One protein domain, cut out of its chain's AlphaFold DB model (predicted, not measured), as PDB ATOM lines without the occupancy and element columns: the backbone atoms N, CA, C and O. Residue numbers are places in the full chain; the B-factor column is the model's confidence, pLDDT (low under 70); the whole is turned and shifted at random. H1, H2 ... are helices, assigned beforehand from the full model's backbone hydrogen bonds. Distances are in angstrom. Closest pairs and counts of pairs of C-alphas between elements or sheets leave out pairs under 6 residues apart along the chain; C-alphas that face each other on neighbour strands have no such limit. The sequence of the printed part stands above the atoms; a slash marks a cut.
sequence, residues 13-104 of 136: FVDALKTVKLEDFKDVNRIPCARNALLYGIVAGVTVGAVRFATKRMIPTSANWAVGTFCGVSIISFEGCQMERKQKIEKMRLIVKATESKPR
ATOM      1  N   PHE A  13     112.188 162.789 175.005       44.78
ATOM      2  CA  PHE A  13     112.927 161.761 175.738       44.78
ATOM      3  C   PHE A  13     112.489 161.680 177.197       44.78
ATOM      4  O   PHE A  13     112.277 160.588 177.690       44.78
ATOM      5  N   VAL A  14     112.274 162.801 177.889       49.50
ATOM      6  CA  VAL A  14     111.861 162.788 179.308       49.50
ATOM      7  C   VAL A  14     110.427 162.299 179.522       49.50
ATOM      8  O   VAL A  14     110.144 161.699 180.554       49.50
ATOM      9  N   ASP A  15     109.549 162.519 178.544       49.62
ATOM     10  CA  ASP A  15     108.149 162.091 178.584       49.62
ATOM     11  C   ASP A  15     108.038 160.590 178.266       49.62
ATOM     12  O   ASP A  15     107.438 159.831 179.023       49.62
ATOM     13  N   ALA A  16     108.785 160.122 177.255       50.44
ATOM     14  CA  ALA A  16     108.974 158.696 176.998       50.44
ATOM     15  C   ALA A  16     109.694 157.998 178.158       50.44
ATOM     16  O   ALA A  16     109.301 156.907 178.537       50.44
ATOM     17  N   LEU A  17     110.697 158.621 178.785       56.31
ATOM     18  CA  LEU A  17     111.377 158.050 179.945       56.31
ATOM     19  C   LEU A  17     110.480 158.002 181.185       56.31
ATOM     20  O   LEU A  17     110.753 157.170 182.032       56.31
ATOM     21  N   LYS A  18     109.456 158.846 181.345       52.56
ATOM     22  CA  LYS A  18     108.546 158.779 182.506       52.56
ATOM     23  C   LYS A  18     107.491 157.686 182.348       52.56
ATOM     24  O   LYS A  18     107.264 156.944 183.301       52.56
ATOM     25  N   THR A  19     106.925 157.554 181.153       53.34
ATOM     26  CA  THR A  19     105.959 156.500 180.801       53.34
ATOM     27  C   THR A  19     106.660 155.138 180.709       53.34
ATOM     28  O   THR A  19     106.272 154.184 181.374       53.34
ATOM     29  N   VAL A  20     107.825 155.069 180.047       51.62
ATOM     30  CA  VAL A  20     108.670 153.865 180.030       51.62
ATOM     31  C   VAL A  20     109.205 153.564 181.434       51.62
ATOM     32  O   VAL A  20     108.974 152.475 181.912       51.62
ATOM     33  N   LYS A  21     109.830 154.469 182.202       52.56
ATOM     34  CA  LYS A  21     110.469 154.057 183.479       52.56
ATOM     35  C   LYS A  21     109.540 153.510 184.559       52.56
ATOM     36  O   LYS A  21     110.075 152.847 185.432       52.56
ATOM     37  N   LEU A  22     108.236 153.780 184.581       45.38
ATOM     38  CA  LEU A  22     107.339 153.223 185.612       45.38
ATOM     39  C   LEU A  22     106.688 151.908 185.167       45.38
ATOM     40  O   LEU A  22     106.581 150.974 185.962       45.38
ATOM     41  N   GLU A  23     106.319 151.806 183.893       50.06
ATOM     42  CA  GLU A  23     105.705 150.609 183.311       50.06
ATOM     43  C   GLU A  23     106.783 149.573 182.929       50.06
ATOM     44  O   GLU A  23     106.667 148.398 183.270       50.06
ATOM     45  N   ASP A  24     107.909 150.032 182.379       50.00
ATOM     46  CA  ASP A  24     109.136 149.275 182.089       50.00
ATOM     47  C   ASP A  24     109.961 148.995 183.351       50.00
ATOM     48  O   ASP A  24     110.816 148.135 183.274       50.00
ATOM     49  N   PHE A  25     109.720 149.623 184.523       52.00
ATOM     50  CA  PHE A  25     110.280 149.105 185.795       52.00
ATOM     51  C   PHE A  25     109.521 147.873 186.300       52.00
ATOM     52  O   PHE A  25     110.101 147.003 186.949       52.00
ATOM     53  N   LYS A  26     108.216 147.802 186.022       48.41
ATOM     54  CA  LYS A  26     107.362 146.678 186.418       48.41
ATOM     55  C   LYS A  26     107.488 145.513 185.430       48.41
ATOM     56  O   LYS A  26     107.475 144.359 185.849       48.41
ATOM     57  N   ASP A  27     107.721 145.825 184.157       50.00
ATOM     58  CA  ASP A  27     108.109 144.886 183.098       50.00
ATOM     59  C   ASP A  27     109.649 144.800 182.913       50.00
ATOM     60  O   ASP A  27     110.122 144.115 182.013       50.00
ATOM     61  N   VAL A  28     110.470 145.421 183.784       47.91
ATOM     62  CA  VAL A  28     111.960 145.470 183.665       47.91
ATOM     63  C   VAL A  28     112.600 144.100 183.699       47.91
ATOM     64  O   VAL A  28     113.700 143.877 183.193       47.91
ATOM     65  N   ASN A  29     111.888 143.149 184.299       46.94
ATOM     66  CA  ASN A  29     112.279 141.755 184.307       46.94
ATOM     67  C   ASN A  29     112.227 141.124 182.904       46.94
ATOM     68  O   ASN A  29     112.717 140.016 182.710       46.94
ATOM     69  N   ARG A  30     111.639 141.811 181.922       51.69
ATOM     70  CA  ARG A  30     111.462 141.348 180.548       51.69
ATOM     71  C   ARG A  30     112.499 141.922 179.581       51.69
ATOM     72  O   ARG A  30     112.718 141.335 178.519       51.69
ATOM     73  N   ILE A  31     113.218 142.994 179.948       63.84
ATOM     74  CA  ILE A  31     114.275 143.604 179.118       63.84
ATOM     75  C   ILE A  31     115.641 143.551 179.833       63.84
ATOM     76  O   ILE A  31     116.155 144.566 180.304       63.84
ATOM     77  N   PRO A  32     116.316 142.382 179.842       64.88
ATOM     78  CA  PRO A  32     117.586 142.212 180.563       64.88
ATOM     79  C   PRO A  32     118.753 143.096 180.068       64.88
ATOM     80  O   PRO A  32     119.775 143.198 180.733       64.88
ATOM     81  N   CYS A  33     118.626 143.779 178.923       76.31
ATOM     82  CA  CYS A  33     119.687 144.622 178.350       76.31
ATOM     83  C   CYS A  33     119.904 145.920 179.146       76.31
ATOM     84  O   CYS A  33     121.033 146.286 179.460       76.31
ATOM     85  N   ALA A  34     118.808 146.599 179.500       78.25
ATOM     86  CA  ALA A  34     118.854 147.872 180.211       78.25
ATOM     87  C   ALA A  34     119.240 147.682 181.684       78.25
ATOM     88  O   ALA A  34     120.021 148.461 182.229       78.25
ATOM     89  N   ARG A  35     118.745 146.606 182.311       78.50
ATOM     90  CA  ARG A  35     119.049 146.269 183.707       78.50
ATOM     91  C   ARG A  35     120.532 145.967 183.909       78.50
ATOM     92  O   ARG A  35     121.148 146.535 184.805       78.50
ATOM     93  N   ASN A  36     121.111 145.138 183.040       80.19
ATOM     94  CA  ASN A  36     122.530 144.796 183.111       80.19
ATOM     95  C   ASN A  36     123.403 146.026 182.852       80.19
ATOM     96  O   ASN A  36     124.324 146.284 183.618       80.19
ATOM     97  N   ALA A  37     123.073 146.835 181.841       82.88
ATOM     98  CA  ALA A  37     123.802 148.068 181.554       82.88
ATOM     99  C   ALA A  37     123.783 149.059 182.733       82.88
ATOM    100  O   ALA A  37     124.826 149.609 183.078       82.88
ATOM    101  N   LEU A  38     122.630 149.242 183.392       86.00
ATOM    102  CA  LEU A  38     122.528 150.078 184.592       86.00
ATOM    103  C   LEU A  38     123.368 149.532 185.751       86.00
ATOM    104  O   LEU A  38     124.067 150.305 186.399       86.00
ATOM    105  N   LEU A  39     123.327 148.220 186.004       88.50
ATOM    106  CA  LEU A  39     124.123 147.587 187.061       88.50
ATOM    107  C   LEU A  39     125.626 147.752 186.803       88.50
ATOM    108  O   LEU A  39     126.340 148.225 187.686       88.50
ATOM    109  N   TYR A  40     126.094 147.462 185.586       87.25
ATOM    110  CA  TYR A  40     127.489 147.686 185.196       87.25
ATOM    111  C   TYR A  40     127.881 149.160 185.297       87.25
ATOM    112  O   TYR A  40     128.967 149.473 185.783       87.25
ATOM    113  N   GLY A  41     126.989 150.074 184.906       86.94
ATOM    114  CA  GLY A  41     127.190 151.511 185.048       86.94
ATOM    115  C   GLY A  41     127.372 151.934 186.506       86.94
ATOM    116  O   GLY A  41     128.295 152.690 186.802       86.94
ATOM    117  N   ILE A  42     126.533 151.444 187.429       90.88
ATOM    118  CA  ILE A  42     126.642 151.752 188.866       90.88
ATOM    119  C   ILE A  42     127.950 151.195 189.424       90.88
ATOM    120  O   ILE A  42     128.688 151.929 190.076       90.88
ATOM    121  N   VAL A  43     128.261 149.927 189.145       94.25
ATOM    122  CA  VAL A  43     129.492 149.284 189.626       94.25
ATOM    123  C   VAL A  43     130.722 150.037 189.119       94.25
ATOM    124  O   VAL A  43     131.595 150.385 189.914       94.25
ATOM    125  N   ALA A  44     130.771 150.373 187.828       92.69
ATOM    126  CA  ALA A  44     131.862 151.142 187.235       92.69
ATOM    127  C   ALA A  44     131.945 152.578 187.784       92.69
ATOM    128  O   ALA A  44     133.025 153.071 188.103       92.69
ATOM    129  N   GLY A  45     130.802 153.248 187.939       90.88
ATOM    130  CA  GLY A  45     130.723 154.609 188.465       90.88
ATOM    131  C   GLY A  45     131.169 154.708 189.921       90.88
ATOM    132  O   GLY A  45     131.924 155.614 190.274       90.88
ATOM    133  N   VAL A  46     130.754 153.759 190.763       94.25
ATOM    134  CA  VAL A  46     131.151 153.695 192.175       94.25
ATOM    135  C   VAL A  46     132.620 153.313 192.308       94.25
ATOM    136  O   VAL A  46     133.326 153.950 193.081       94.25
ATOM    137  N   THR A  47     133.113 152.338 191.542       94.00
ATOM    138  CA  THR A  47     134.533 151.946 191.591       94.00
ATOM    139  C   THR A  47     135.446 153.088 191.157       94.00
ATOM    140  O   THR A  47     136.340 153.473 191.913       94.00
ATOM    141  N   VAL A  48     135.201 153.702 189.996       92.75
ATOM    142  CA  VAL A  48     136.024 154.829 189.525       92.75
ATOM    143  C   VAL A  48     135.848 156.055 190.420       92.75
ATOM    144  O   VAL A  48     136.835 156.709 190.763       92.75
ATOM    145  N   GLY A  49     134.624 156.339 190.870       90.31
ATOM    146  CA  GLY A  49     134.334 157.414 191.816       90.31
ATOM    147  C   GLY A  49     135.066 157.246 193.150       90.31
ATOM    148  O   GLY A  49     135.688 158.199 193.621       90.31
ATOM    149  N   ALA A  50     135.061 156.043 193.730       90.81
ATOM    150  CA  ALA A  50     135.714 155.734 195.003       90.81
ATOM    151  C   ALA A  50     137.242 155.796 194.896       90.81
ATOM    152  O   ALA A  50     137.888 156.459 195.712       90.81
ATOM    153  N   VAL A  51     137.822 155.185 193.855       93.38
ATOM    154  CA  VAL A  51     139.268 155.255 193.581       93.38
ATOM    155  C   VAL A  51     139.701 156.711 193.420       93.38
ATOM    156  O   VAL A  51     140.676 157.162 194.021       93.38
ATOM    157  N   ARG A  52     138.941 157.493 192.651       88.50
ATOM    158  CA  ARG A  52     139.280 158.889 192.379       88.50
ATOM    159  C   ARG A  52     139.094 159.796 193.598       88.50
ATOM    160  O   ARG A  52     139.871 160.746 193.766       88.50
ATOM    161  N   PHE A  53     138.109 159.495 194.442       89.50
ATOM    162  CA  PHE A  53     137.878 160.173 195.713       89.50
ATOM    163  C   PHE A  53     139.042 159.949 196.683       89.50
ATOM    164  O   PHE A  53     139.540 160.916 197.264       89.50
ATOM    165  N   ALA A  54     139.542 158.713 196.782       89.25
ATOM    166  CA  ALA A  54     140.684 158.375 197.628       89.25
ATOM    167  C   ALA A  54     141.963 159.135 197.223       89.25
ATOM    168  O   ALA A  54     142.655 159.670 198.089       89.25
ATOM    169  N   THR A  55     142.250 159.259 195.921       87.88
ATOM    170  CA  THR A  55     143.494 159.891 195.444       87.88
ATOM    171  C   THR A  55     143.498 161.415 195.561       87.88
ATOM    172  O   THR A  55     144.529 162.005 195.868       87.88
ATOM    173  N   LYS A  56     142.374 162.089 195.275       81.31
ATOM    174  CA  LYS A  56     142.347 163.564 195.181       81.31
ATOM    175  C   LYS A  56     141.604 164.271 196.313       81.31
ATOM    176  O   LYS A  56     141.676 165.494 196.362       81.31
ATOM    177  N   ARG A  57     140.877 163.553 197.183       77.69
ATOM    178  CA  ARG A  57     140.046 164.100 198.284       77.69
ATOM    179  C   ARG A  57     139.087 165.237 197.873       77.69
ATOM    180  O   ARG A  57     138.602 165.984 198.715       77.69
ATOM    181  N   MET A  58     138.790 165.368 196.577       77.25
ATOM    182  CA  MET A  58     137.935 166.412 196.008       77.25
ATOM    183  C   MET A  58     136.641 165.797 195.474       77.25
ATOM    184  O   MET A  58     136.629 165.113 194.444       77.25
ATOM    185  N   ILE A  59     135.544 166.097 196.166       83.12
ATOM    186  CA  ILE A  59     134.188 165.608 195.888       83.12
ATOM    187  C   ILE A  59     133.682 166.011 194.484       83.12
ATOM    188  O   ILE A  59     133.274 165.114 193.745       83.12
ATOM    189  N   PRO A  60     133.762 167.289 194.038       86.06
ATOM    190  CA  PRO A  60     133.131 167.691 192.774       86.06
ATOM    191  C   PRO A  60     133.804 167.060 191.548       86.06
ATOM    192  O   PRO A  60     133.132 166.625 190.617       86.06
ATOM    193  N   THR A  61     135.137 166.923 191.560       86.38
ATOM    194  CA  THR A  61     135.849 166.275 190.444       86.38
ATOM    195  C   THR A  61     135.575 164.777 190.356       86.38
ATOM    196  O   THR A  61     135.570 164.230 189.260       86.38
ATOM    197  N   SER A  62     135.335 164.111 191.488       83.12
ATOM    198  CA  SER A  62     135.069 162.669 191.511       83.12
ATOM    199  C   SER A  62     133.664 162.359 190.985       83.12
ATOM    200  O   SER A  62     133.497 161.386 190.257       83.12
ATOM    201  N   ALA A  63     132.682 163.228 191.259       88.00
ATOM    202  CA  ALA A  63     131.321 163.104 190.737       88.00
ATOM    203  C   ALA A  63     131.257 163.229 189.204       88.00
ATOM    204  O   ALA A  63     130.647 162.383 188.556       88.00
ATOM    205  N   ASN A  64     131.944 164.213 188.608       91.00
ATOM    206  CA  ASN A  64     131.996 164.354 187.143       91.00
ATOM    207  C   ASN A  64     132.573 163.108 186.460       91.00
ATOM    208  O   ASN A  64     132.065 162.667 185.431       91.00
ATOM    209  N   TRP A  65     133.621 162.525 187.044       89.62
ATOM    210  CA  TRP A  65     134.212 161.290 186.534       89.62
ATOM    211  C   TRP A  65     133.283 160.089 186.717       89.62
ATOM    212  O   TRP A  65     133.124 159.321 185.775       89.62
ATOM    213  N   ALA A  66     132.618 159.966 187.868       89.06
ATOM    214  CA  ALA A  66     131.654 158.897 188.120       89.06
ATOM    215  C   ALA A  66     130.490 158.929 187.114       89.06
ATOM    216  O   ALA A  66     130.167 157.899 186.523       89.06
ATOM    217  N   VAL A  67     129.911 160.110 186.855       91.94
ATOM    218  CA  VAL A  67     128.854 160.297 185.843       91.94
ATOM    219  C   VAL A  67     129.375 159.965 184.443       91.94
ATOM    220  O   VAL A  67     128.702 159.259 183.694       91.94
ATOM    221  N   GLY A  68     130.596 160.394 184.106       93.56
ATOM    222  CA  GLY A  68     131.235 160.056 182.833       93.56
ATOM    223  C   GLY A  68     131.383 158.546 182.629       93.56
ATOM    224  O   GLY A  68     130.997 158.017 181.587       93.56
ATOM    225  N   THR A  69     131.865 157.829 183.647       93.25
ATOM    226  CA  THR A  69     132.000 156.367 183.592       93.25
ATOM    227  C   THR A  69     130.661 155.649 183.580       93.25
ATOM    228  O   THR A  69     130.497 154.688 182.836       93.25
ATOM    229  N   PHE A  70     129.682 156.141 184.337       91.88
ATOM    230  CA  PHE A  70     128.338 155.581 184.361       91.88
ATOM    231  C   PHE A  70     127.688 155.659 182.973       91.88
ATOM    232  O   PHE A  70     127.225 154.644 182.452       91.88
ATOM    233  N   CYS A  71     127.703 156.840 182.345       93.56
ATOM    234  CA  CYS A  71     127.139 157.037 181.011       93.56
ATOM    235  C   CYS A  71     127.887 156.215 179.954       93.56
ATOM    236  O   CYS A  71     127.249 155.521 179.164       93.56
ATOM    237  N   GLY A  72     129.224 156.238 179.967       93.88
ATOM    238  CA  GLY A  72     130.037 155.482 179.011       93.88
ATOM    239  C   GLY A  72     129.787 153.974 179.086       93.88
ATOM    240  O   GLY A  72     129.476 153.344 178.078       93.88
ATOM    241  N   VAL A  73     129.847 153.396 180.289       89.88
ATOM    242  CA  VAL A  73     129.650 151.951 180.490       89.88
ATOM    243  C   VAL A  73     128.223 151.524 180.161       89.88
ATOM    244  O   VAL A  73     128.030 150.461 179.566       89.88
ATOM    245  N   SER A  74     127.231 152.358 180.476       85.12
ATOM    246  CA  SER A  74     125.830 152.075 180.145       85.12
ATOM    247  C   SER A  74     125.614 151.975 178.632       85.12
ATOM    248  O   SER A  74     124.979 151.028 178.171       85.12
ATOM    249  N   ILE A  75     126.172 152.911 177.853       88.25
ATOM    250  CA  ILE A  75     126.041 152.919 176.386       88.25
ATOM    251  C   ILE A  75     126.744 151.702 175.779       88.25
ATOM    252  O   ILE A  75     126.126 150.953 175.025       88.25
ATOM    253  N   ILE A  76     127.999 151.455 176.164       91.19
ATOM    254  CA  ILE A  76     128.798 150.341 175.630       91.19
ATOM    255  C   ILE A  76     128.110 148.999 175.905       91.19
ATOM    256  O   ILE A  76     127.976 148.161 175.013       91.19
ATOM    257  N   SER A  77     127.622 148.807 177.133       83.38
ATOM    258  CA  SER A  77     126.928 147.577 177.525       83.38
ATOM    259  C   SER A  77     125.621 147.388 176.750       83.38
ATOM    260  O   SER A  77     125.262 146.264 176.393       83.38
ATOM    261  N   PHE A  78     124.911 148.482 176.456       84.75
ATOM    262  CA  PHE A  78     123.674 148.448 175.685       84.75
ATOM    263  C   PHE A  78     123.915 148.068 174.219       84.75
ATOM    264  O   PHE A  78     123.229 147.188 173.691       84.75
ATOM    265  N   GLU A  79     124.908 148.675 173.566       86.69
ATOM    266  CA  GLU A  79     125.260 148.348 172.181       86.69
ATOM    267  C   GLU A  79     125.776 146.911 172.046       86.69
ATOM    268  O   GLU A  79     125.347 146.184 171.145       86.69
ATOM    269  N   GLY A  80     126.617 146.464 172.986       85.31
ATOM    270  CA  GLY A  80     127.096 145.082 173.048       85.31
ATOM    271  C   GLY A  80     125.945 144.077 173.116       85.31
ATOM    272  O   GLY A  80     125.824 143.181 172.276       85.31
ATOM    273  N   CYS A  81     125.017 144.294 174.045       85.06
ATOM    274  CA  CYS A  81     123.871 143.412 174.219       85.06
ATOM    275  C   CYS A  81     122.894 143.451 173.022       85.06
ATOM    276  O   CYS A  81     122.301 142.424 172.675       85.06
ATOM    277  N   GLN A  82     122.751 144.584 172.325       82.38
ATOM    278  CA  GLN A  82     121.956 144.664 171.091       82.38
ATOM    279  C   GLN A  82     122.540 143.812 169.958       82.38
ATOM    280  O   GLN A  82     121.788 143.166 169.221       82.38
ATOM    281  N   MET A  83     123.868 143.770 169.821       83.50
ATOM    282  CA  MET A  83     124.528 142.932 168.816       83.50
ATOM    283  C   MET A  83     124.308 141.445 169.099       83.50
ATOM    284  O   MET A  83     123.896 140.693 168.215       83.50
ATOM    285  N   GLU A  84     124.502 141.029 170.347       82.88
ATOM    286  CA  GLU A  84     124.289 139.642 170.752       82.88
ATOM    287  C   GLU A  84     122.833 139.199 170.595       82.88
ATOM    288  O   GLU A  84     122.567 138.076 170.171       82.88
ATOM    289  N   ARG A  85     121.868 140.072 170.913       84.38
ATOM    290  CA  ARG A  85     120.439 139.769 170.751       84.38
ATOM    291  C   ARG A  85     120.092 139.439 169.306       84.38
ATOM    292  O   ARG A  85     119.383 138.464 169.071       84.38
ATOM    293  N   LYS A  86     120.618 140.201 168.341       84.19
ATOM    294  CA  LYS A  86     120.393 139.939 166.910       84.19
ATOM    295  C   LYS A  86     120.910 138.556 166.508       84.19
ATOM    296  O   LYS A  86     120.195 137.812 165.841       84.19
ATOM    297  N   GLN A  87     122.096 138.182 166.986       85.81
ATOM    298  CA  GLN A  87     122.685 136.870 166.709       85.81
ATOM    299  C   GLN A  87     121.881 135.736 167.358       85.81
ATOM    300  O   GLN A  87     121.549 134.754 166.698       85.81
ATOM    301  N   LYS A  88     121.506 135.888 168.634       79.25
ATOM    302  CA  LYS A  88     120.727 134.891 169.386       79.25
ATOM    303  C   LYS A  88     119.363 134.641 168.736       79.25
ATOM    304  O   LYS A  88     118.970 133.487 168.577       79.25
ATOM    305  N   ILE A  89     118.678 135.696 168.287       86.00
ATOM    306  CA  ILE A  89     117.383 135.587 167.599       86.00
ATOM    307  C   ILE A  89     117.516 134.834 166.269       86.00
ATOM    308  O   ILE A  89     116.660 134.011 165.948       86.00
ATOM    309  N   GLU A  90     118.580 135.071 165.500       85.69
ATOM    310  CA  GLU A  90     118.808 134.341 164.250       85.69
ATOM    311  C   GLU A  90     119.039 132.845 164.501       85.69
ATOM    312  O   GLU A  90     118.392 132.011 163.867       85.69
ATOM    313  N   LYS A  91     119.877 132.489 165.484       79.94
ATOM    314  CA  LYS A  91     120.113 131.080 165.848       79.94
ATOM    315  C   LYS A  91     118.849 130.399 166.377       79.94
ATOM    316  O   LYS A  91     118.565 129.272 165.984       79.94
ATOM    317  N   MET A  92     118.047 131.088 167.190       77.19
ATOM    318  CA  MET A  92     116.771 130.556 167.685       77.19
ATOM    319  C   MET A  92     115.776 130.279 166.554       77.19
ATOM    320  O   MET A  92     115.114 129.247 166.566       77.19
ATOM    321  N   ARG A  93     115.706 131.144 165.533       80.00
ATOM    322  CA  ARG A  93     114.854 130.907 164.353       80.00
ATOM    323  C   ARG A  93     115.287 129.676 163.558       80.00
ATOM    324  O   ARG A  93     114.430 128.985 163.014       80.00
ATOM    325  N   LEU A  94     116.590 129.403 163.484       81.94
ATOM    326  CA  LEU A  94     117.111 128.199 162.827       81.94
ATOM    327  C   LEU A  94     116.766 126.930 163.617       81.94
ATOM    328  O   LEU A  94     116.353 125.945 163.013       81.94
ATOM    329  N   ILE A  95     116.866 126.973 164.949       78.75
ATOM    330  CA  ILE A  95     116.511 125.840 165.816       78.75
ATOM    331  C   ILE A  95     115.011 125.532 165.707       78.75
ATOM    332  O   ILE A  95     114.651 124.394 165.438       78.75
ATOM    333  N   VAL A  96     114.134 126.538 165.805       78.44
ATOM    334  CA  VAL A  96     112.672 126.338 165.711       78.44
ATOM    335  C   VAL A  96     112.264 125.715 164.370       78.44
ATOM    336  O   VAL A  96     111.459 124.788 164.355       78.44
ATOM    337  N   LYS A  97     112.870 126.144 163.253       74.81
ATOM    338  CA  LYS A  97     112.615 125.547 161.927       74.81
ATOM    339  C   LYS A  97     113.048 124.082 161.829       74.81
ATOM    340  O   LYS A  97     112.428 123.323 161.092       74.81
ATOM    341  N   ALA A  98     114.096 123.677 162.548       66.38
ATOM    342  CA  ALA A  98     114.516 122.279 162.605       66.38
ATOM    343  C   ALA A  98     113.587 121.442 163.506       66.38
ATOM    344  O   ALA A  98     113.266 120.300 163.174       66.38
ATOM    345  N   THR A  99     113.106 122.018 164.613       62.72
ATOM    346  CA  THR A  99     112.258 121.336 165.604       62.72
ATOM    347  C   THR A  99     110.786 121.215 165.186       62.72
ATOM    348  O   THR A  99     110.114 120.291 165.632       62.72
ATOM    349  N   GLU A 100     110.271 122.050 164.274       59.00
ATOM    350  CA  GLU A 100     108.884 121.944 163.768       59.00
ATOM    351  C   GLU A 100     108.608 120.606 163.041       59.00
ATOM    352  O   GLU A 100     107.470 120.150 162.977       59.00
ATOM    353  N   SER A 101     109.659 119.912 162.583       56.97
ATOM    354  CA  SER A 101     109.560 118.569 161.988       56.97
ATOM    355  C   SER A 101     109.651 117.403 162.994       56.97
ATOM    356  O   SER A 101     109.462 116.249 162.603       56.97
ATOM    357  N   LYS A 102     109.906 117.658 164.291       49.38
ATOM    358  CA  LYS A 102     110.027 116.607 165.319       49.38
ATOM    359  C   LYS A 102     109.498 117.068 166.690       49.38
ATOM    360  O   LYS A 102     110.201 117.775 167.406       49.38
ATOM    361  N   PRO A 103     108.294 116.642 167.117       46.78
ATOM    362  CA  PRO A 103     107.768 117.030 168.420       46.78
ATOM    363  C   PRO A 103     108.371 116.148 169.520       46.78
ATOM    364  O   PRO A 103     107.946 115.002 169.628       46.78
ATOM    365  N   ARG A 104     109.319 116.662 170.331       43.97
ATOM    366  CA  ARG A 104     109.610 116.195 171.714       43.97
ATOM    367  C   ARG A 104     110.249 117.292 172.596       43.97
ATOM    368  O   ARG A 104     111.318 117.783 172.242       43.97
TER     369      ARG A 104
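Overview. This is residues 13 to 104 of the 136 residues of a protein of Parasitella parasitica (UniProt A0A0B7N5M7). A long helical hairpin of H2 and H3 makes the long axis; H3 runs on well past the first residue of H2, and residues 86 to 104 stick out, while the short helix H1, joined to the first end of H2 by the tight link of residues 27 to 31, sits off to one side and touches neither helix, with its residues 13 to 19 standing free. The printed part has 92 residues with three named helices, in the order H1, H2, H3, and no named strand: all helix. It is extended, with a radius of gyration of the C-alphas of 19.2 A and spans of 66 by 30 by 21 A.

Along the chain. H1, residues 13 to 26, begins at C-alpha 13 (112.927, 161.761, 175.738). H2, residues 32 to 56, is 35.8 A long. H3, residues 59 to 99, is 57.9 A long and ends at C-alpha 99 (112.258, 121.336, 165.604).

Arrangement. H2 and H3 touch as a hairpin, opposite ways at a shallow tilt of 26 degrees; their closest C-alphas, of Gly 41 and Phe 70, are 4.3 A apart. H1 is apart from both. Every O i to N i+4 pair is within hydrogen-bond range in H2 and H3, and 8 of 10 in H1.

Size, cuts and confidence. The printed part has no cut, and both links are tight. Residues 13 to 32 and 98 to 104 are under pLDDT 70.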